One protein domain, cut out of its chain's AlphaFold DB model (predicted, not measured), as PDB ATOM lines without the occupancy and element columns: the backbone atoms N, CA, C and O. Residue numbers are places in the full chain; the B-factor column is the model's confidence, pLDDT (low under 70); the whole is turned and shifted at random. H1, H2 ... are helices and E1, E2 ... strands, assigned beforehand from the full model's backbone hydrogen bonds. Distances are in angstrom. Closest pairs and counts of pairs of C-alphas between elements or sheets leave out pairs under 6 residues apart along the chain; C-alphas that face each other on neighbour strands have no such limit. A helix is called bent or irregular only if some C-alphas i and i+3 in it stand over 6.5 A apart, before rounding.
ATOM      1  N   VAL A   8     119.453  93.071  96.259       93.12
ATOM      2  CA  VAL A   8     120.433  94.124  95.968       93.12
ATOM      3  C   VAL A   8     119.768  95.477  96.193       93.12
ATOM      4  O   VAL A   8     118.687  95.707  95.656       93.12
ATOM      5  N   ILE A   9     120.397  96.342  96.986       95.31
ATOM      6  CA  ILE A   9     119.993  97.741  97.172       95.31
ATOM      7  C   ILE A   9     120.997  98.639  96.455       95.31
ATOM      8  O   ILE A   9     122.201  98.542  96.699       95.31
ATOM      9  N   ARG A  10     120.506  99.517  95.585       98.06
ATOM     10  CA  ARG A  10     121.317 100.385  94.730       98.06
ATOM     11  C   ARG A  10     121.264 101.833  95.192       98.06
ATOM     12  O   ARG A  10     120.189 102.418  95.302       98.06
ATOM     13  N   HIS A  11     122.431 102.429  95.402       98.56
ATOM     14  CA  HIS A  11     122.580 103.834  95.754       98.56
ATOM     15  C   HIS A  11     123.375 104.564  94.674       98.56
ATOM     16  O   HIS A  11     124.512 104.200  94.379       98.56
ATOM     17  N   LEU A  12     122.788 105.617  94.115       98.75
ATOM     18  CA  LEU A  12     123.470 106.555  93.233       98.75
ATOM     19  C   LEU A  12     123.861 107.796  94.032       98.75
ATOM     20  O   LEU A  12     123.015 108.393  94.692       98.75
ATOM     21  N   PHE A  13     125.121 108.188  93.964       98.75
ATOM     22  CA  PHE A  13     125.653 109.422  94.517       98.75
ATOM     23  C   PHE A  13     126.081 110.316  93.363       98.75
ATOM     24  O   PHE A  13     126.736 109.860  92.428       98.75
ATOM     25  N   LEU A  14     125.688 111.578  93.436       98.69
ATOM     26  CA  LEU A  14     126.047 112.598  92.465       98.69
ATOM     27  C   LEU A  14     126.968 113.602  93.149       98.69
ATOM     28  O   LEU A  14     126.642 114.080  94.244       98.69
ATOM     29  N   ASP A  15     128.083 113.936  92.514       98.00
ATOM     30  CA  ASP A  15     128.721 115.215  92.793       98.00
ATOM     31  C   ASP A  15     127.836 116.377  92.306       98.00
ATOM     32  O   ASP A  15     126.806 116.161  91.659       98.00
ATOM     33  N   LEU A  16     128.187 117.609  92.681       97.88
ATOM     34  CA  LEU A  16     127.429 118.810  92.344       97.88
ATOM     35  C   LEU A  16     128.066 119.604  91.204       97.88
ATOM     36  O   LEU A  16     127.537 119.575  90.092       97.88
ATOM     37  N   GLU A  17     129.122 120.354  91.512       96.44
ATOM     38  CA  GLU A  17     129.772 121.284  90.584       96.44
ATOM     39  C   GLU A  17     130.332 120.537  89.379       96.44
ATOM     40  O   GLU A  17     130.878 119.460  89.553       96.44
ATOM     41  N   ASP A  18     130.110 121.077  88.179       96.50
ATOM     42  CA  ASP A  18     130.509 120.545  86.864       96.50
ATOM     43  C   ASP A  18     129.958 119.142  86.506       96.50
ATOM     44  O   ASP A  18     129.879 118.767  85.334       96.50
ATOM     45  N   THR A  19     129.370 118.441  87.476       97.44
ATOM     46  CA  THR A  19     128.664 117.175  87.294       97.44
ATOM     47  C   THR A  19     127.179 117.376  86.993       97.44
ATOM     48  O   THR A  19     126.707 116.932  85.948       97.44
ATOM     49  N   VAL A  20     126.412 118.019  87.883       98.00
ATOM     50  CA  VAL A  20     124.951 118.227  87.714       98.00
ATOM     51  C   VAL A  20     124.517 119.679  87.827       98.00
ATOM     52  O   VAL A  20     123.384 120.013  87.460       98.00
ATOM     53  N   ILE A  21     125.396 120.551  88.316       98.12
ATOM     54  CA  ILE A  21     125.196 121.996  88.336       98.12
ATOM     55  C   ILE A  21     126.461 122.744  87.931       98.12
ATOM     56  O   ILE A  21     127.566 122.246  88.087       98.12
ATOM     57  N   THR A  22     126.304 123.975  87.460       97.06
ATOM     58  CA  THR A  22     127.428 124.903  87.294       97.06
ATOM     59  C   THR A  22     128.096 125.225  88.642       97.06
ATOM     60  O   THR A  22     127.416 125.148  89.673       97.06
ATOM     61  N   PRO A  23     129.364 125.680  88.644       94.88
ATOM     62  CA  PRO A  23     130.084 126.053  89.862       94.88
ATOM     63  C   PRO A  23     129.336 127.058  90.747       94.88
ATOM     64  O   PRO A  23     128.639 127.955  90.255       94.88
ATOM     65  N   VAL A  24     129.519 126.959  92.064       92.38
ATOM     66  CA  VAL A  24     128.816 127.764  93.081       92.38
ATOM     67  C   VAL A  24     129.559 129.084  93.360       92.38
ATOM     68  O   VAL A  24     129.719 129.499  94.504       92.38
ATOM     69  N   MET A  25     130.019 129.788  92.318       88.62
ATOM     70  CA  MET A  25     130.788 131.036  92.494       88.62
ATOM     71  C   MET A  25     129.939 132.197  93.035       88.62
ATOM     72  O   MET A  25     130.401 132.961  93.878       88.62
ATOM     73  N   ASP A  26     128.676 132.283  92.607       88.81
ATOM     74  CA  ASP A  26     127.735 133.339  93.011       88.81
ATOM     75  C   ASP A  26     126.683 132.840  94.025       88.81
ATOM     76  O   ASP A  26     125.642 133.468  94.235       88.81
ATOM     77  N   GLY A  27     126.942 131.697  94.667       91.88
ATOM     78  CA  GLY A  27     126.072 131.087  95.671       91.88
ATOM     79  C   GLY A  27     124.969 130.174  95.115       91.88
ATOM     80  O   GLY A  27     124.595 130.217  93.945       91.88
ATOM     81  N   TRP A  28     124.394 129.359  96.006       96.25
ATOM     82  CA  TRP A  28     123.445 128.273  95.695       96.25
ATOM     83  C   TRP A  28     122.148 128.681  94.978       96.25
ATOM     84  O   TRP A  28     121.429 127.832  94.461       96.25
ATOM     85  N   PHE A  29     121.799 129.965  94.941       95.12
ATOM     86  CA  PHE A  29     120.598 130.433  94.237       95.12
ATOM     87  C   PHE A  29     120.851 130.738  92.755       95.12
ATOM     88  O   PHE A  29     119.894 130.888  92.001       95.12
ATOM     89  N   ASN A  30     122.119 130.809  92.346       94.69
ATOM     90  CA  ASN A  30     122.543 131.219  91.006       94.69
ATOM     91  C   ASN A  30     123.160 130.068  90.196       94.69
ATOM     92  O   ASN A  30     123.730 130.280  89.133       94.69
ATOM     93  N   THR A  31     123.046 128.837  90.692       96.19
ATOM     94  CA  THR A  31     123.504 127.631  89.998       96.19
ATOM     95  C   THR A  31     122.520 127.228  88.901       96.19
ATOM     96  O   THR A  31     121.306 127.294  89.112       96.19
ATOM     97  N   HIS A  32     123.019 126.708  87.784       96.19
ATOM     98  CA  HIS A  32     122.202 126.142  86.711       96.19
ATOM     99  C   HIS A  32     122.426 124.640  86.594       96.19
ATOM    100  O   HIS A  32     123.541 124.173  86.786       96.19
ATOM    101  N   VAL A  33     121.376 123.882  86.271       96.81
ATOM    102  CA  VAL A  33     121.501 122.438  86.036       96.81
ATOM    103  C   VAL A  33     122.227 122.142  84.725       96.81
ATOM    104  O   VAL A  33     121.974 122.791  83.710       96.81
ATOM    105  N   ILE A  34     123.079 121.122  84.742       97.31
ATOM    106  CA  ILE A  34     123.829 120.609  83.588       97.31
ATOM    107  C   ILE A  34     123.780 119.076  83.585       97.31
ATOM    108  O   ILE A  34     123.380 118.468  84.575       97.31
ATOM    109  N   ASN A  35     124.109 118.444  82.452       97.31
ATOM    110  CA  ASN A  35     124.161 116.979  82.274       97.31
ATOM    111  C   ASN A  35     122.897 116.189  82.685       97.31
ATOM    112  O   ASN A  35     122.933 114.964  82.797       97.31
ATOM    113  N   ILE A  36     121.753 116.854  82.870       96.81
ATOM    114  CA  ILE A  36     120.534 116.239  83.419       96.81
ATOM    115  C   ILE A  36     120.056 115.046  82.592       96.81
ATOM    116  O   ILE A  36     119.672 114.028  83.162       96.81
ATOM    117  N   GLU A  37     120.121 115.124  81.264       96.62
ATOM    118  CA  GLU A  37     119.698 114.010  80.410       96.62
ATOM    119  C   GLU A  37     120.657 112.808  80.492       96.62
ATOM    120  O   GLU A  37     120.188 111.671  80.481       96.62
ATOM    121  N   LYS A  38     121.970 113.025  80.689       96.94
ATOM    122  CA  LYS A  38     122.931 111.936  80.969       96.94
ATOM    123  C   LYS A  38     122.600 111.236  82.280       96.94
ATOM    124  O   LYS A  38     122.527 110.011  82.330       96.94
ATOM    125  N   VAL A  39     122.364 112.013  83.336       97.88
ATOM    126  CA  VAL A  39     122.046 111.464  84.660       97.88
ATOM    127  C   VAL A  39     120.705 110.733  84.640       97.88
ATOM    128  O   VAL A  39     120.600 109.655  85.217       97.88
ATOM    129  N   LYS A  40     119.690 111.257  83.944       97.69
ATOM    130  CA  LYS A  40     118.391 110.579  83.794       97.69
ATOM    131  C   LYS A  40     118.517 109.269  83.023       97.69
ATOM    132  O   LYS A  40     118.026 108.255  83.509       97.69
ATOM    133  N   ALA A  41     119.239 109.261  81.901       96.94
ATOM    134  CA  ALA A  41     119.519 108.031  81.163       96.94
ATOM    135  C   ALA A  41     120.228 106.989  82.049       96.94
ATOM    136  O   ALA A  41     119.850 105.817  82.058       96.94
ATOM    137  N   PHE A  42     121.194 107.425  82.864       97.69
ATOM    138  CA  PHE A  42     121.866 106.547  83.817       97.69
ATOM    139  C   PHE A  42     120.931 106.038  84.919       97.69
ATOM    140  O   PHE A  42     120.992 104.865  85.273       97.69
ATOM    141  N   ILE A  43     120.048 106.881  85.462       98.00
ATOM    142  CA  ILE A  43     119.040 106.473  86.452       98.00
ATOM    143  C   ILE A  43     118.101 105.412  85.861       98.00
ATOM    144  O   ILE A  43     117.812 104.426  86.541       98.00
ATOM    145  N   ASP A  44     117.667 105.570  84.610       96.88
ATOM    146  CA  ASP A  44     116.774 104.623  83.931       96.88
ATOM    147  C   ASP A  44     117.435 103.252  83.698       96.88
ATOM    148  O   ASP A  44     116.782 102.206  83.823       96.88
ATOM    149  N   GLU A  45     118.737 103.244  83.403       96.62
ATOM    150  CA  GLU A  45     119.537 102.027  83.246       96.62
ATOM    151  C   GLU A  45     119.854 101.371  84.598       96.62
ATOM    152  O   GLU A  45     119.555 100.193  84.819       96.62
ATOM    153  N   PHE A  46     120.448 102.137  85.516       97.56
ATOM    154  CA  PHE A  46     120.958 101.655  86.797       97.56
ATOM    155  C   PHE A  46     119.844 101.307  87.787       97.56
ATOM    156  O   PHE A  46     120.007 100.402  88.609       97.56
ATOM    157  N   LYS A  47     118.703 102.004  87.701       97.62
ATOM    158  CA  LYS A  47     117.531 101.857  88.577       97.62
ATOM    159  C   LYS A  47     117.908 101.924  90.063       97.62
ATOM    160  O   LYS A  47     117.716 100.938  90.784       97.62
ATOM    161  N   PRO A  48     118.478 103.052  90.533       98.31
ATOM    162  CA  PRO A  48     118.827 103.212  91.936       98.31
ATOM    163  C   PRO A  48     117.578 103.178  92.824       98.31
ATOM    164  O   PRO A  48     116.566 103.802  92.508       98.31
ATOM    165  N   ASP A  49     117.669 102.513  93.976       98.00
ATOM    166  CA  ASP A  49     116.652 102.599  95.029       98.00
ATOM    167  C   ASP A  49     116.702 103.965  95.728       98.00
ATOM    168  O   ASP A  49     115.697 104.442  96.256       98.00
ATOM    169  N   GLN A  50     117.886 104.590  95.766       98.19
ATOM    170  CA  GLN A  50     118.104 105.902  96.367       98.19
ATOM    171  C   GLN A  50     119.109 106.725  95.562       98.19
ATOM    172  O   GLN A  50     120.153 106.217  95.151       98.19
ATOM    173  N   VAL A  51     118.816 108.017  95.405       98.69
ATOM    174  CA  VAL A  51     119.740 109.007  94.838       98.69
ATOM    175  C   VAL A  51     120.193 109.946  95.952       98.69
ATOM    176  O   VAL A  51     119.400 110.370  96.792       98.69
ATOM    177  N   HIS A  52     121.478 110.244  96.000       98.75
ATOM    178  CA  HIS A  52     122.151 110.999  97.046       98.75
ATOM    179  C   HIS A  52     123.101 112.015  96.428       98.75
ATOM    180  O   HIS A  52     123.432 111.929  95.248       98.75
ATOM    181  N   ILE A  53     123.575 112.938  97.253       98.50
ATOM    182  CA  ILE A  53     124.693 113.807  96.905       98.50
ATOM    183  C   ILE A  53     125.940 113.308  97.634       98.50
ATOM    184  O   ILE A  53     125.847 112.835  98.766       98.50
ATOM    185  N   PHE A  54     127.096 113.404  96.990       98.06
ATOM    186  CA  PHE A  54     128.406 113.302  97.621       98.06
ATOM    187  C   PHE A  54     129.301 114.364  96.985       98.06
ATOM    188  O   PHE A  54     129.890 114.132  95.936       98.06
ATOM    189  N   SER A  55     129.358 115.546  97.599       96.56
ATOM    190  CA  SER A  55     130.045 116.698  97.021       96.56
ATOM    191  C   SER A  55     130.811 117.480  98.069       96.56
ATOM    192  O   SER A  55     130.309 117.711  99.168       96.56
ATOM    193  N   PHE A  56     132.019 117.912  97.713       94.56
ATOM    194  CA  PHE A  56     132.857 118.723  98.596       94.56
ATOM    195  C   PHE A  56     132.420 120.191  98.646       94.56
ATOM    196  O   PHE A  56     132.784 120.887  99.590       94.56
ATOM    197  N   ALA A  57     131.574 120.637  97.708       94.44
ATOM    198  CA  ALA A  57     130.949 121.958  97.752       94.44
ATOM    199  C   ALA A  57     130.074 122.140  99.009       94.44
ATOM    200  O   ALA A  57     129.956 123.237  99.555       94.44
ATOM    201  N   VAL A  58     129.489 121.049  99.518       95.81
ATOM    202  CA  VAL A  58     128.725 121.045 100.772       95.81
ATOM    203  C   VAL A  58     129.666 120.726 101.935       95.81
ATOM    204  O   VAL A  58     129.659 119.634 102.496       95.81
ATOM    205  N   TRP A  59     130.531 121.675 102.289       92.62
ATOM    206  CA  TRP A  59     131.574 121.422 103.288       92.62
ATOM    207  C   TRP A  59     131.068 121.403 104.737       92.62
ATOM    208  O   TRP A  59     131.597 120.653 105.551       92.62
ATOM    209  N   ASN A  60     130.000 122.141 105.053       94.75
ATOM    210  CA  ASN A  60     129.439 122.217 106.403       94.75
ATOM    211  C   ASN A  60     127.908 122.413 106.405       94.75
ATOM    212  O   ASN A  60     127.268 122.545 105.361       94.75
ATOM    213  N   GLU A  61     127.320 122.471 107.602       97.06
ATOM    214  CA  GLU A  61     125.874 122.650 107.819       97.06
ATOM    215  C   GLU A  61     125.306 123.949 107.227       97.06
ATOM    216  O   GLU A  61     124.154 123.991 106.786       97.06
ATOM    217  N   GLN A  62     126.096 125.025 107.190       97.00
ATOM    218  CA  GLN A  62     125.651 126.291 106.610       97.00
ATOM    219  C   GLN A  62     125.463 126.161 105.095       97.00
ATOM    220  O   GLN A  62     124.459 126.639 104.557       97.00
ATOM    221  N   GLU A  63     126.389 125.488 104.414       96.69
ATOM    222  CA  GLU A  63     126.257 125.207 102.986       96.69
ATOM    223  C   GLU A  63     125.152 124.195 102.709       96.69
ATOM    224  O   GLU A  63     124.375 124.396 101.777       96.69
ATOM    225  N   LEU A  64     124.984 123.178 103.561       98.06
ATOM    226  CA  LEU A  64     123.866 122.239 103.453       98.06
ATOM    227  C   LEU A  64     122.515 122.961 103.531       98.06
ATOM    228  O   LEU A  64     121.626 122.715 102.711       98.06
ATOM    229  N   LEU A  65     122.351 123.886 104.482       98.06
ATOM    230  CA  LEU A  65     121.137 124.689 104.605       98.06
ATOM    231  C   LEU A  65     120.877 125.514 103.336       98.06
ATOM    232  O   LEU A  65     119.754 125.522 102.824       98.06
ATOM    233  N   ARG A  66     121.905 126.180 102.803       97.56
ATOM    234  CA  ARG A  66     121.789 127.003 101.589       97.56
ATOM    235  C   ARG A  66     121.489 126.166 100.348       97.56
ATOM    236  O   ARG A  66     120.591 126.531  99.591       97.56
ATOM    237  N   PHE A  67     122.156 125.027 100.180       98.12
ATOM    238  CA  PHE A  67     121.875 124.056  99.125       98.12
ATOM    239  C   PHE A  67     120.414 123.590  99.171       98.12
ATOM    240  O   PHE A  67     119.726 123.590  98.148       98.12
ATOM    241  N   ASN A  68     119.915 123.248 100.363       98.25
ATOM    242  CA  ASN A  68     118.539 122.789 100.558       98.25
ATOM    243  C   ASN A  68     117.494 123.859 100.201       98.25
ATOM    244  O   ASN A  68     116.412 123.512  99.729       98.25
ATOM    245  N   MET A  69     117.802 125.141 100.417       97.56
ATOM    246  CA  MET A  69     116.910 126.256 100.081       97.56
ATOM    247  C   MET A  69     117.006 126.699  98.613       97.56
ATOM    248  O   MET A  69     116.005 127.149  98.060       97.56
ATOM    249  N   GLY A  70     118.192 126.611  98.006       95.69
ATOM    250  CA  GLY A  70     118.477 127.104  96.657       95.69
ATOM    251  C   GLY A  70     118.403 126.011  95.594       95.69
ATOM    252  O   GLY A  70     117.388 125.847  94.918       95.69
ATOM    253  N   THR A  71     119.493 125.266  95.428       97.00
ATOM    254  CA  THR A  71     119.685 124.331  94.311       97.00
ATOM    255  C   THR A  71     118.874 123.040  94.435       97.00
ATOM    256  O   THR A  71     118.355 122.548  93.428       97.00
ATOM    257  N   ARG A  72     118.733 122.467  95.639       98.19
ATOM    258  CA  ARG A  72     118.107 121.143  95.828       98.19
ATOM    259  C   ARG A  72     116.717 121.026  95.190       98.19
ATOM    260  O   ARG A  72     116.506 120.052  94.464       98.19
ATOM    261  N   PRO A  73     115.775 121.972  95.385       98.00
ATOM    262  CA  PRO A  73     114.451 121.879  94.771       98.00
ATOM    263  C   PRO A  73     114.497 121.837  93.238       98.00
ATOM    264  O   PRO A  73     113.728 121.106  92.617       98.00
ATOM    265  N   MET A  74     115.407 122.602  92.624       97.12
ATOM    266  CA  MET A  74     115.597 122.624  91.173       97.12
ATOM    267  C   MET A  74     116.177 121.296  90.664       97.12
ATOM    268  O   MET A  74     115.677 120.768  89.668       97.12
ATOM    269  N   LEU A  75     117.184 120.743  91.347       97.88
ATOM    270  CA  LEU A  75     117.784 119.445  91.013       97.88
ATOM    271  C   LEU A  75     116.765 118.308  91.111       97.88
ATOM    272  O   LEU A  75     116.578 117.570  90.146       97.88
ATOM    273  N   GLU A  76     116.049 118.205  92.235       98.38
ATOM    274  CA  GLU A  76     115.007 117.188  92.435       98.38
ATOM    275  C   GLU A  76     113.914 117.279  91.363       98.38
ATOM    276  O   GLU A  76     113.480 116.264  90.817       98.38
ATOM    277  N   LYS A  77     113.494 118.503  91.010       98.19
ATOM    278  CA  LYS A  77     112.515 118.731  89.942       98.19
ATOM    279  C   LYS A  77     113.045 118.299  88.574       98.19
ATOM    280  O   LYS A  77     112.294 117.701  87.811       98.19
ATOM    281  N   SER A  78     114.299 118.617  88.260       97.81
ATOM    282  CA  SER A  78     114.894 118.348  86.943       97.81
ATOM    283  C   SER A  78     115.171 116.861  86.731       97.81
ATOM    284  O   SER A  78     114.937 116.340  85.644       97.81
ATOM    285  N   LEU A  79     115.612 116.166  87.783       97.44
ATOM    286  CA  LEU A  79     115.871 114.726  87.764       97.44
ATOM    287  C   LEU A  79     114.600 113.885  87.955       97.44
ATOM    288  O   LEU A  79     114.598 112.704  87.628       97.44
ATOM    289  N   GLY A  80     113.523 114.464  88.497       97.62
ATOM    290  CA  GLY A  80     112.295 113.728  88.806       97.62
ATOM    291  C   GLY A  80     112.438 112.756  89.983       97.62
ATOM    292  O   GLY A  80     111.642 111.829  90.110       97.62
ATOM    293  N   VAL A  81     113.432 112.960  90.854       97.38
ATOM    294  CA  VAL A  81     113.722 112.106  92.019       97.38
ATOM    295  C   VAL A  81     113.828 112.936  93.293       97.38
ATOM    296  O   VAL A  81     114.098 114.136  93.255       97.38
ATOM    297  N   LYS A  82     113.648 112.290  94.448       98.00
ATOM    298  CA  LYS A  82     113.975 112.886  95.745       98.00
ATOM    299  C   LYS A  82     115.406 112.544  96.124       98.00
ATOM    300  O   LYS A  82     115.772 111.371  96.142       98.00
ATOM    301  N   LEU A  83     116.195 113.567  96.442       98.19
ATOM    302  CA  LEU A  83     117.540 113.366  96.956       98.19
ATOM    303  C   LEU A  83     117.434 112.883  98.406       98.19
ATOM    304  O   LEU A  83     116.604 113.366  99.175       98.19
ATOM    305  N   GLY A  84     118.249 111.900  98.769       97.69
ATOM    306  CA  GLY A  84     118.339 111.352 100.117       97.69
ATOM    307  C   GLY A  84     119.392 112.087 100.943       97.69
ATOM    308  O   GLY A  84     119.235 113.265 101.262       97.69
ATOM    309  N   ALA A  85     120.455 111.364 101.300       97.06
ATOM    310  CA  ALA A  85     121.578 111.893 102.065       97.06
ATOM    311  C   ALA A  85     122.406 112.908 101.260       97.06
ATOM    312  O   ALA A  85     122.619 112.733 100.059       97.06
ATOM    313  N   VAL A  86     122.890 113.928 101.969       97.94
ATOM    314  CA  VAL A  86     123.815 114.965 101.494       97.94
ATOM    315  C   VAL A  86     124.848 115.143 102.616       97.94
ATOM    316  O   VAL A  86     124.664 116.014 103.461       97.94
ATOM    317  N   PRO A  87     125.835 114.235 102.733       96.88
ATOM    318  CA  PRO A  87     126.825 114.304 103.796       96.88
ATOM    319  C   PRO A  87     127.674 115.560 103.609       96.88
ATOM    320  O   PRO A  87     128.115 115.845 102.494       96.88
ATOM    321  N   THR A  88     127.911 116.280 104.698       96.44
ATOM    322  CA  THR A  88     128.823 117.418 104.705       96.44
ATOM    323  C   THR A  88     130.260 116.946 104.884       96.44
ATOM    324  O   THR A  88     130.513 115.865 105.437       96.44
ATOM    325  N   VAL A  89     131.222 117.742 104.416       92.75
ATOM    326  CA  VAL A  89     132.638 117.379 104.548       92.75
ATOM    327  C   VAL A  89     133.049 117.273 106.018       92.75
ATOM    328  O   VAL A  89     133.549 116.223 106.431       92.75
ATOM    329  N   ASP A  90     132.763 118.309 106.803       91.88
ATOM    330  CA  ASP A  90     133.149 118.399 108.214       91.88
ATOM    331  C   ASP A  90     132.300 117.487 109.114       91.88
ATOM    332  O   ASP A  90     132.803 116.917 110.083       91.88
ATOM    333  N   GLY A  91     131.009 117.334 108.807       91.12
ATOM    334  CA  GLY A  91     130.063 116.606 109.653       91.12
ATOM    335  C   GLY A  91     130.076 115.093 109.449       91.12
ATOM    336  O   GLY A  91     129.904 114.340 110.409       91.12
ATOM    337  N   GLU A  92     130.301 114.617 108.220       94.31
ATOM    338  CA  GLU A  92     130.140 113.198 107.899       94.31
ATOM    339  C   GLU A  92     131.293 112.595 107.106       94.31
ATOM    340  O   GLU A  92     131.670 111.453 107.386       94.31
ATOM    341  N   ILE A  93     131.858 113.295 106.120       94.00
ATOM    342  CA  ILE A  93     132.884 112.704 105.247       94.00
ATOM    343  C   ILE A  93     134.199 112.510 106.008       94.00
ATOM    344  O   ILE A  93     134.673 111.371 106.089       94.00
ATOM    345  N   ILE A  94     134.745 113.565 106.626       91.56
ATOM    346  CA  ILE A  94     135.972 113.484 107.435       91.56
ATOM    347  C   ILE A  94     135.786 112.521 108.619       91.56
ATOM    348  O   ILE A  94     136.604 111.604 108.757       91.56
ATOM    349  N   PRO A  95     134.715 112.615 109.437       92.88
ATOM    350  CA  PRO A  95     134.516 111.683 110.544       92.88
ATOM    351  C   PRO A  95     134.387 110.221 110.103       92.88
ATOM    352  O   PRO A  95     134.919 109.327 110.766       92.88
ATOM    353  N   ALA A  96     133.721 109.948 108.976       92.06
ATOM    354  CA  ALA A  96     133.620 108.593 108.441       92.06
ATOM    355  C   ALA A  96     134.988 108.034 108.042       92.06
ATOM    356  O   ALA A  96     135.309 106.895 108.394       92.06
ATOM    357  N   ALA A  97     135.790 108.836 107.344       90.00
ATOM    358  CA  ALA A  97     137.127 108.451 106.929       90.00
ATOM    359  C   ALA A  97     138.062 108.239 108.124       90.00
ATOM    360  O   ALA A  97     138.683 107.180 108.235       90.00
ATOM    361  N   CYS A  98     138.063 109.161 109.084       90.19
ATOM    362  CA  CYS A  98     138.828 109.031 110.322       90.19
ATOM    363  C   CYS A  98     138.432 107.781 111.116       90.19
ATOM    364  O   CYS A  98     139.304 107.046 111.578       90.19
ATOM    365  N   ASN A  99     137.135 107.462 111.202       90.94
ATOM    366  CA  ASN A  99     136.670 106.251 111.878       90.94
ATOM    367  C   ASN A  99     137.187 104.962 111.207       90.94
ATOM    368  O   ASN A  99     137.535 104.003 111.897       90.94
ATOM    369  N   VAL A 100     137.255 104.919 109.874       88.25
ATOM    370  CA  VAL A 100     137.802 103.758 109.150       88.25
ATOM    371  C   VAL A 100     139.320 103.674 109.314       88.25
ATOM    372  O   VAL A 100     139.848 102.590 109.572       88.25
ATOM    373  N   MET A 101     140.008 104.812 109.223       86.69
ATOM    374  CA  MET A 101     141.468 104.912 109.302       86.69
ATOM    375  C   MET A 101     142.011 104.871 110.736       86.69
ATOM    376  O   MET A 101     143.222 104.788 110.928       86.69
ATOM    377  N   ARG A 102     141.128 104.883 111.744       88.50
ATOM    378  CA  ARG A 102     141.463 104.976 113.176       88.50
ATOM    379  C   ARG A 102     142.280 106.232 113.503       88.50
ATOM    380  O   ARG A 102     143.220 106.181 114.293       88.50
ATOM    381  N   LEU A 103     141.897 107.343 112.883       86.38
ATOM    382  CA  LEU A 103     142.446 108.676 113.115       86.38
ATOM    383  C   LEU A 103     141.474 109.505 113.961       86.38
ATOM    384  O   LEU A 103     140.278 109.213 114.019       86.38
ATOM    385  N   SER A 104     141.995 110.536 114.620       83.62
ATOM    386  CA  SER A 104     141.176 111.561 115.274       83.62
ATOM    387  C   SER A 104     140.710 112.567 114.210       83.62
ATOM    388  O   SER A 104     141.554 113.040 113.446       83.62
ATOM    389  N   PRO A 105     139.401 112.883 114.118       79.69
ATOM    390  CA  PRO A 105     138.888 113.882 113.174       79.69
ATOM    391  C   PRO A 105     139.499 115.272 113.355       79.69
ATOM    392  O   PRO A 105     139.619 116.017 112.395       79.69
ATOM    393  N   GLU A 106     139.934 115.607 114.570       81.00
ATOM    394  CA  GLU A 106     140.590 116.877 114.890       81.00
ATOM    395  C   GLU A 106     141.997 117.003 114.280       81.00
ATOM    396  O   GLU A 106     142.582 118.083 114.311       81.00
ATOM    397  N   ALA A 107     142.551 115.905 113.756       76.75
ATOM    398  CA  ALA A 107     143.874 115.849 113.144       76.75
ATOM    399  C   ALA A 107     143.838 115.872 111.605       76.75
ATOM    400  O   ALA A 107     144.877 115.625 110.999       76.75
ATOM    401  N   VAL A 108     142.666 116.081 110.990       76.00
ATOM    402  CA  VAL A 108     142.504 116.132 109.531       76.00
ATOM    403  C   VAL A 108     141.663 117.348 109.158       76.00
ATOM    404  O   VAL A 108     140.473 117.392 109.467       76.00
ATOM    405  N   ASP A 109     142.261 118.319 108.471       75.94
ATOM    406  CA  ASP A 109     141.518 119.439 107.884       75.94
ATOM    407  C   ASP A 109     141.046 119.157 106.439       75.94
ATOM    408  O   ASP A 109     141.353 118.122 105.839       75.94
ATOM    409  N   PHE A 110     140.253 120.069 105.861       72.56
ATOM    410  CA  PHE A 110     139.748 119.931 104.488       72.56
ATOM    411  C   PHE A 110     140.875 119.793 103.457       72.56
ATOM    412  O   PHE A 110     140.768 119.004 102.515       72.56
ATOM    413  N   GLN A 111     141.946 120.573 103.618       74.44
ATOM    414  CA  GLN A 111     143.057 120.586 102.678       74.44
ATOM    415  C   GLN A 111     143.806 119.256 102.742       74.44
ATOM    416  O   GLN A 111     144.164 118.709 101.700       74.44
ATOM    417  N   GLU A 112     143.991 118.706 103.939       70.25
ATOM    418  CA  GLU A 112     144.566 117.386 104.157       70.25
ATOM    419  C   GLU A 112     143.665 116.291 103.587       70.25
ATOM    420  O   GLU A 112     144.147 115.449 102.838       70.25
ATOM    421  N   MET A 113     142.357 116.327 103.835       76.12
ATOM    422  CA  MET A 113     141.412 115.361 103.268       76.12
ATOM    423  C   MET A 113     141.452 115.360 101.732       76.12
ATOM    424  O   MET A 113     141.646 114.313 101.106       76.12
ATOM    425  N   SER A 114     141.331 116.544 101.128       71.25
ATOM    426  CA  SER A 114     141.316 116.715  99.675       71.25
ATOM    427  C   SER A 114     142.653 116.311  99.043       71.25
ATOM    428  O   SER A 114     142.672 115.571  98.061       71.25
ATOM    429  N   ASN A 115     143.779 116.709  99.648       66.62
ATOM    430  CA  ASN A 115     145.111 116.419  99.113       66.62
ATOM    431  C   ASN A 115     145.565 114.972  99.352       66.62
ATOM    432  O   ASN A 115     146.277 114.424  98.513       66.62
ATOM    433  N   PHE A 116     145.221 114.363 100.495       60.03
ATOM    434  CA  PHE A 116     145.704 113.025 100.855       60.03
ATOM    435  C   PHE A 116     144.787 111.900 100.388       60.03
ATOM    436  O   PHE A 116     145.293 110.848  99.997       60.03
ATOM    437  N   TRP A 117     143.466 112.069 100.454       78.00
ATOM    438  CA  TRP A 117     142.524 111.008 100.076       78.00
ATOM    439  C   TRP A 117     141.939 111.238  98.686       78.00
ATOM    440  O   TRP A 117     141.676 110.280  97.958       78.00
ATOM    441  N   GLY A 118     141.761 112.500  98.290       87.88
ATOM    442  CA  GLY A 118     141.047 112.833  97.067       87.88
ATOM    443  C   GLY A 118     139.600 112.328  97.086       87.88
ATOM    444  O   GLY A 118     139.111 111.745  98.060       87.88
ATOM    445  N   LYS A 119     138.885 112.547  95.981       91.38
ATOM    446  CA  LYS A 119     137.459 112.205  95.879       91.38
ATOM    447  C   LYS A 119     137.217 110.693  95.975       91.38
ATOM    448  O   LYS A 119     136.311 110.264  96.690       91.38
ATOM    449  N   HIS A 120     138.055 109.887  95.311       94.69
ATOM    450  CA  HIS A 120     137.920 108.425  95.278       94.69
ATOM    451  C   HIS A 120     137.986 107.793  96.657       94.69
ATOM    452  O   HIS A 120     137.070 107.067  97.053       94.69
ATOM    453  N   GLU A 121     139.061 108.061  97.399       94.75
ATOM    454  CA  GLU A 121     139.260 107.406  98.686       94.75
ATOM    455  C   GLU A 121     138.302 107.979  99.735       94.75
ATOM    456  O   GLU A 121     137.740 107.211 100.514       94.75
ATOM    457  N   ALA A 122     137.990 109.280  99.700       94.50
ATOM    458  CA  ALA A 122     136.962 109.854 100.568       94.50
ATOM    459  C   ALA A 122     135.592 109.181 100.362       94.50
ATOM    460  O   ALA A 122     134.931 108.812 101.339       94.50
ATOM    461  N   PHE A 123     135.180 108.957  99.109       97.00
ATOM    462  CA  PHE A 123     133.943 108.239  98.799       97.00
ATOM    463  C   PHE A 123     133.987 106.799  99.314       97.00
ATOM    464  O   PHE A 123     133.079 106.361 100.026       97.00
ATOM    465  N   ARG A 124     135.070 106.069  99.026       96.94
ATOM    466  CA  ARG A 124     135.271 104.686  99.482       96.94
ATOM    467  C   ARG A 124     135.196 104.581 101.006       96.94
ATOM    468  O   ARG A 124     134.427 103.779 101.539       96.94
ATOM    469  N   LEU A 125     135.927 105.417 101.732       95.19
ATOM    470  CA  LEU A 125     135.920 105.405 103.192       95.19
ATOM    471  C   LEU A 125     134.542 105.777 103.761       95.19
ATOM    472  O   LEU A 125     134.068 105.122 104.696       95.19
ATOM    473  N   ASN A 126     133.852 106.754 103.162       95.50
ATOM    474  CA  ASN A 126     132.498 107.120 103.571       95.50
ATOM    475  C   ASN A 126     131.512 105.956 103.382       95.50
ATOM    476  O   ASN A 126     130.788 105.604 104.318       95.50
ATOM    477  N   MET A 127     131.536 105.290 102.222       96.88
ATOM    478  CA  MET A 127     130.674 104.139 101.935       96.88
ATOM    479  C   MET A 127     130.985 102.953 102.847       96.88
ATOM    480  O   MET A 127     130.067 102.330 103.391       96.88
ATOM    481  N   ARG A 128     132.270 102.666 103.088       94.69
ATOM    482  CA  ARG A 128     132.693 101.597 104.002       94.69
ATOM    483  C   ARG A 128     132.166 101.843 105.414       94.69
ATOM    484  O   ARG A 128     131.649 100.921 106.040       94.69
ATOM    485  N   ASN A 129     132.240 103.082 105.904       94.56
ATOM    486  CA  ASN A 129     131.686 103.444 107.206       94.56
ATOM    487  C   ASN A 129     130.151 103.354 107.234       94.56
ATOM    488  O   ASN A 129     129.595 102.806 108.188       94.56
ATOM    489  N   LYS A 130     129.472 103.862 106.198       93.88
ATOM    490  CA  LYS A 130     128.004 103.876 106.091       93.88
ATOM    491  C   LYS A 130     127.409 102.468 106.096       93.88
ATOM    492  O   LYS A 130     126.394 102.234 106.748       93.88
ATOM    493  N   PHE A 131     128.058 101.523 105.420       93.00
ATOM    494  CA  PHE A 131     127.541 100.168 105.215       93.00
ATOM    495  C   PHE A 131     128.237  99.085 106.057       93.00
ATOM    496  O   PHE A 131     128.010  97.894 105.842       93.00
ATOM    497  N   LYS A 132     129.021  99.463 107.078       89.88
ATOM    498  CA  LYS A 132     129.770  98.521 107.939       89.88
ATOM    499  C   LYS A 132     128.925  97.436 108.625       89.88
ATOM    500  O   LYS A 132     129.460  96.401 109.002       89.88
ATOM    501  N   ASN A 133     127.611  97.647 108.755       83.56
ATOM    502  CA  ASN A 133     126.682  96.744 109.449       83.56
ATOM    503  C   ASN A 133     125.687  96.011 108.520       83.56
ATOM    504  O   ASN A 133     124.762  95.358 109.005       83.56
ATOM    505  N   VAL A 134     125.838  96.100 107.192       78.00
ATOM    506  CA  VAL A 134     124.848  95.564 106.230       78.00
ATOM    507  C   VAL A 134     124.780  94.034 106.214       78.00
ATOM    508  O   VAL A 134     123.693  93.470 106.069       78.00
ATOM    509  N   LYS A 135     125.907  93.344 106.433       66.00
ATOM    510  CA  LYS A 135     125.999  91.878 106.295       66.00
ATOM    511  C   LYS A 135     125.044  91.087 107.204       66.00
ATOM    512  O   LYS A 135     124.806  89.910 106.956       66.00
ATOM    513  N   ALA A 136     124.467  91.716 108.225       61.34
ATOM    514  CA  ALA A 136     123.515  91.071 109.123       61.34
ATOM    515  C   ALA A 136     122.171  90.671 108.461       61.34
ATOM    516  O   ALA A 136     121.394  89.969 109.100       61.34
ATOM    517  N   HIS A 137     121.887  91.060 107.204       61.97
ATOM    518  CA  HIS A 137     120.514  91.010 106.662       61.97
ATOM    519  C   HIS A 137     120.321  90.330 105.288       61.97
ATOM    520  O   HIS A 137     119.279  90.529 104.674       61.97
ATOM    521  N   ASN A 138     121.267  89.523 104.783       77.25
ATOM    522  CA  ASN A 138     121.166  88.888 103.446       77.25
ATOM    523  C   ASN A 138     120.935  89.894 102.288       77.25
ATOM    524  O   ASN A 138     120.275  89.596 101.291       77.25
ATOM    525  N   ILE A 139     121.473  91.104 102.451       86.31
ATOM    526  CA  ILE A 139     121.399  92.212 101.500       86.31
ATOM    527  C   ILE A 139     122.784  92.417 100.888       86.31
ATOM    528  O   ILE A 139     123.788  92.373 101.603       86.31
ATOM    529  N   GLU A 140     122.830  92.659  99.581       92.25
ATOM    530  CA  GLU A 140     124.002  93.222  98.907       92.25
ATOM    531  C   GLU A 140     123.734  94.687  98.573       92.25
ATOM    532  O   GLU A 140     122.602  95.077  98.283       92.25
ATOM    533  N   VAL A 141     124.771  95.512  98.641       95.62
ATOM    534  CA  VAL A 141     124.676  96.939  98.335       95.62
ATOM    535  C   VAL A 141     125.540  97.238  97.125       95.62
ATOM    536  O   VAL A 141     126.703  96.838  97.066       95.62
ATOM    537  N   GLU A 142     124.969  97.964  96.176       97.69
ATOM    538  CA  GLU A 142     125.682  98.525  95.040       97.69
ATOM    539  C   GLU A 142     125.681 100.049  95.164       97.69
ATOM    540  O   GLU A 142     124.623 100.661  95.314       97.69
ATOM    541  N   VAL A 143     126.860 100.667  95.131       98.44
ATOM    542  CA  VAL A 143     127.017 102.126  95.195       98.44
ATOM    543  C   VAL A 143     127.675 102.648  93.924       98.44
ATOM    544  O   VAL A 143     128.612 102.039  93.416       98.44
ATOM    545  N   VAL A 144     127.217 103.783  93.412       98.69
ATOM    546  CA  VAL A 144     127.851 104.457  92.271       98.69
ATOM    547  C   VAL A 144     128.055 105.925  92.607       98.69
ATOM    548  O   VAL A 144     127.116 106.551  93.086       98.69
ATOM    549  N   LEU A 145     129.245 106.467  92.351       98.75
ATOM    550  CA  LEU A 145     129.502 107.909  92.304       98.75
ATOM    551  C   LEU A 145     129.599 108.358  90.842       98.75
ATOM    552  O   LEU A 145     130.391 107.781  90.098       98.75
ATOM    553  N   LEU A 146     128.818 109.369  90.454       98.56
ATOM    554  CA  LEU A 146     129.025 110.140  89.223       98.56
ATOM    555  C   LEU A 146     129.662 111.481  89.579       98.56
ATOM    556  O   LEU A 146     129.128 112.191  90.432       98.56
ATOM    557  N   ASP A 147     130.778 111.797  88.935       98.25
ATOM    558  CA  ASP A 147     131.591 112.990  89.195       98.25
ATOM    559  C   ASP A 147     132.391 113.323  87.916       98.25
ATOM    560  O   ASP A 147     132.698 112.414  87.148       98.25
ATOM    561  N   ASP A 148     132.685 114.582  87.608       96.75
ATOM    562  CA  ASP A 148     133.451 114.991  86.413       96.75
ATOM    563  C   ASP A 148     134.974 114.973  86.636       96.75
ATOM    564  O   ASP A 148     135.756 114.781  85.701       96.75
ATOM    565  N   ALA A 149     135.418 115.057  87.889       95.12
ATOM    566  CA  ALA A 149     136.817 115.181  88.283       95.12
ATOM    567  C   ALA A 149     137.438 113.854  88.767       95.12
ATOM    568  O   ALA A 149     138.461 113.839  89.459       95.12
ATOM    569  N   VAL A 150     136.840 112.716  88.400       95.75
ATOM    570  CA  VAL A 150     137.298 111.370  88.786       95.75
ATOM    571  C   VAL A 150     137.764 110.538  87.590       95.75
ATOM    572  O   VAL A 150     137.536 110.877  86.437       95.75
ATOM    573  N   ILE A 151     138.414 109.404  87.848       96.25
ATOM    574  CA  ILE A 151     138.636 108.345  86.854       96.25
ATOM    575  C   ILE A 151     137.709 107.166  87.137       96.25
ATOM    576  O   ILE A 151     137.364 106.921  88.295       96.25
ATOM    577  N   ASN A 152     137.347 106.428  86.086       97.94
ATOM    578  CA  ASN A 152     136.509 105.238  86.209       97.94
ATOM    579  C   ASN A 152     137.212 104.170  87.060       97.94
ATOM    580  O   ASN A 152     138.317 103.738  86.729       97.94
ATOM    581  N   GLU A 153     136.561 103.725  88.131       97.81
ATOM    582  CA  GLU A 153     137.086 102.721  89.060       97.81
ATOM    583  C   GLU A 153     135.962 101.813  89.571       97.81
ATOM    584  O   GLU A 153     134.831 102.251  89.775       97.81
ATOM    585  N   GLU A 154     136.285 100.548  89.838       98.19
ATOM    586  CA  GLU A 154     135.408  99.616  90.545       98.19
ATOM    587  C   GLU A 154     136.079  99.099  91.822       98.19
ATOM    588  O   GLU A 154     137.291  98.877  91.867       98.19
ATOM    589  N   PHE A 155     135.285  98.851  92.863       97.56
ATOM    590  CA  PHE A 155     135.759  98.273  94.118       97.56
ATOM    591  C   PHE A 155     134.744  97.299  94.726       97.56
ATOM    592  O   PHE A 155     133.541  97.349  94.463       97.56
ATOM    593  N   PHE A 156     135.230  96.396  95.580       96.25
ATOM    594  CA  PHE A 156     134.391  95.423  96.274       96.25
ATOM    595  C   PHE A 156     134.899  95.159  97.691       96.25
ATOM    596  O   PHE A 156     136.087  94.913  97.903       96.25
ATOM    597  N   TRP A 157     133.981  95.154  98.658       95.00
ATOM    598  CA  TRP A 157     134.217  94.728 100.039       95.00
ATOM    599  C   TRP A 157     133.388  93.469 100.337       95.00
ATOM    600  O   TRP A 157     132.239  93.574 100.784       95.00
ATOM    601  N   PRO A 158     133.938  92.259 100.096       90.75
ATOM    602  CA  PRO A 158     133.231  90.999 100.334       90.75
ATOM    603  C   PRO A 158     132.843  90.791 101.802       90.75
ATOM    604  O   PRO A 158     131.857  90.119 102.118       90.75
ATOM    605  N   ASP A 159     133.622  91.363 102.723       89.75
ATOM    606  CA  ASP A 159     133.341  91.353 104.152       89.75
ATOM    607  C   ASP A 159     132.029  92.074 104.474       89.75
ATOM    608  O   ASP A 159     131.306  91.597 105.347       89.75
ATOM    609  N   LEU A 160     131.685  93.118 103.716       91.00
ATOM    610  CA  LEU A 160     130.482  93.935 103.900       91.00
ATOM    611  C   LEU A 160     129.340  93.597 102.930       91.00
ATOM    612  O   LEU A 160     128.201  93.973 103.192       91.00
ATOM    613  N   GLY A 161     129.626  92.895 101.829       92.62
ATOM    614  CA  GLY A 161     128.653  92.676 100.755       92.62
ATOM    615  C   GLY A 161     128.363  93.948  99.951       92.62
ATOM    616  O   GLY A 161     127.233  94.146  99.511       92.62
ATOM    617  N   VAL A 162     129.366  94.817  99.789       95.31
ATOM    618  CA  VAL A 162     129.237  96.116  99.107       95.31
ATOM    619  C   VAL A 162     130.101  96.127  97.852       95.31
ATOM    620  O   VAL A 162     131.318  95.967  97.957       95.31
ATOM    621  N   ARG A 163     129.490  96.343  96.686       97.12
ATOM    622  CA  ARG A 163     130.158  96.626  95.406       97.12
ATOM    623  C   ARG A 163     130.021  98.107  95.095       97.12
ATOM    624  O   ARG A 163     128.974  98.687  95.370       97.12
ATOM    625  N   GLY A 164     131.051  98.709  94.521       98.12
ATOM    626  CA  GLY A 164     131.027 100.120  94.190       98.12
ATOM    627  C   GLY A 164     131.675 100.443  92.860       98.12
ATOM    628  O   GLY A 164     132.580  99.737  92.416       98.12
ATOM    629  N   ARG A 165     131.196 101.519  92.239       98.56
ATOM    630  CA  ARG A 165     131.768 102.114  91.032       98.56
ATOM    631  C   ARG A 165     131.922 103.618  91.222       98.56
ATOM    632  O   ARG A 165     131.089 104.257  91.862       98.56
ATOM    633  N   ILE A 166     132.981 104.174  90.665       98.62
ATOM    634  CA  ILE A 166     133.196 105.610  90.516       98.62
ATOM    635  C   ILE A 166     133.291 105.839  89.017       98.62
ATOM    636  O   ILE A 166     134.038 105.131  88.346       98.62
ATOM    637  N   ILE A 167     132.481 106.745  88.486       98.44
ATOM    638  CA  ILE A 167     132.337 106.946  87.048       98.44
ATOM    639  C   ILE A 167     132.501 108.428  86.748       98.44
ATOM    640  O   ILE A 167     131.811 109.268  87.323       98.44
ATOM    641  N   ASN A 168     133.392 108.716  85.807       98.19
ATOM    642  CA  ASN A 168     133.532 110.022  85.211       98.19
ATOM    643  C   ASN A 168     132.371 110.281  84.241       98.19
ATOM    644  O   ASN A 168     132.257 109.590  83.219       98.19
ATOM    645  N   ILE A 169     131.535 111.276  84.542       97.19
ATOM    646  CA  ILE A 169     130.350 111.599  83.734       97.19
ATOM    647  C   ILE A 169     130.692 112.067  82.308       97.19
ATOM    648  O   ILE A 169     129.924 111.809  81.379       97.19
ATOM    649  N   ASP A 170     131.863 112.663  82.092       96.38
ATOM    650  CA  ASP A 170     132.322 113.102  80.769       96.38
ATOM    651  C   ASP A 170     132.715 111.931  79.867       96.38
ATOM    652  O   ASP A 170     132.717 112.051  78.642       96.38
ATOM    653  N   THR A 171     133.011 110.770  80.456       96.12
ATOM    654  CA  THR A 171     133.295 109.542  79.697       96.12
ATOM    655  C   THR A 171     132.034 108.774  79.307       96.12
ATOM    656  O   THR A 171     132.111 107.821  78.528       96.12
ATOM    657  N   MET A 172     130.873 109.167  79.841       94.69
ATOM    658  CA  MET A 172     129.600 108.542  79.504       94.69
ATOM    659  C   MET A 172     129.142 108.965  78.104       94.69
ATOM    660  O   MET A 172     129.356 110.109  77.697       94.69
TER     661      MET A 172
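AT A GLANCE: This is residues 8 to 172 of the 178 residues of an uncharacterized protein of Patescibacteria group bacterium (UniProt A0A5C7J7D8). A twisted sheet of five strands makes the middle, with H1 over one face and H6 over the other; H4 crosses over H6 on its side away from the sheet, and H5 lies by the first part of H4. Residues 15 to 35, H2 and H3 gather at the corner of the sheet where E1 and E2 end, while the short H7 lies by the beginning of E3. The printed part has 165 residues, with seven named helices and five named strands in the order E1 H1 E2 H2 H3 H4 H5 H6 H7 E3 E4 E5; the class is mixed, helices and strands. The sheet runs E2 E1 E3 E5 E4 and is mixed, with E4 antiparallel to E5 and the other neighbours parallel. The whole is compact and rounded, with a radius of gyration of the C-alphas of 15.4 A and spans of 41 by 38 by 26 A.

HOW THE PARTS SIT: E1, residues 8 to 14, is an inner strand of the sheet. It is parallel to E2, residues 50 to 53, an edge strand, at 27 degrees, with N 52 and O 12 2.7 A apart, within hydrogen-bond range. E1 is also parallel to E3, residues 139 to 147, at 17 degrees, with N 13 and O 144 at 2.7 A. H1, residues 36 to 46, is over E1 at a height over the sheet of 10.3 A and runs along the strands, at 10 degrees to E1 on the local plane. E1, H1 and E2 form a strand-helix-strand unit, two parallel neighbour strands with a helix between, and its crossover is right-handed. H2, residues 61 to 69, is not on the sheet and is near H3, residues 71 to 79. H3 touches H1 at a steep tilt of 60 degrees, the same way; the closest C-alphas are those of Lys 40 and Leu 79, 6.3 A apart. H4, residues 89 to 101, and H5, residues 110 to 116, only just touch, with 3 pairs of C-alphas within 8 A, made by residues 89 to 94 of H4 alone; the closest are those of Ile 94 and Met 113, 7.1 A. H4 touches H6, residues 118 to 130, about perpendicular at 76 degrees, with the C-alphas of Ala 97 and Leu 125 closest at 5.0 A. H6 is on the opposite face of the sheet from H1, at a height over the sheet of 9.2 A, and runs along the strands. It is over E5, residues 162 to 168, and only just over E3, on which 3 of its C-alphas fall. H7, residues 134 to 137, only grazes the sheet with residues 134 to 135. E3 and E5 are parallel at 14 degrees, with N 167 and O 145 at 2.8 A. E4, residues 153 to 157, the other edge strand, forms a hairpin with E5, antiparallel at 169 degrees, with N 164 and O 155 at 2.8 A. Every O i to N i+4 pair is within hydrogen-bond range in H1, H2, H3, H5 and H6; in H4 7 of 9 are, and H7 is too short for such a pair.

IN THESE COORDINATES: E1 begins at C-alpha 8 (120.433, 94.124, 95.968) and is 19.6 A long. H1 is 15.0 A long, H4 16.0 A and H6 18.2 A. H4 is irregular, with C-alphas 91 and 94 7.0 A apart. E3, the longest strand, measures 26.2 A and begins at C-alpha 139 (121.399, 92.212, 101.500). E5, 20.1 A long, ends at C-alpha 168 (133.532, 110.022, 85.211).

THE WHOLE: The two C-alphas farthest apart are those of Asp 26 and Asn 138, 46.1 A. The printed part has no cut. The link from E1 to H1, 21 residues, is long. The mean pLDDT of the printed part is 93.0; residues 115 to 116 and 135 to 137 are under 70.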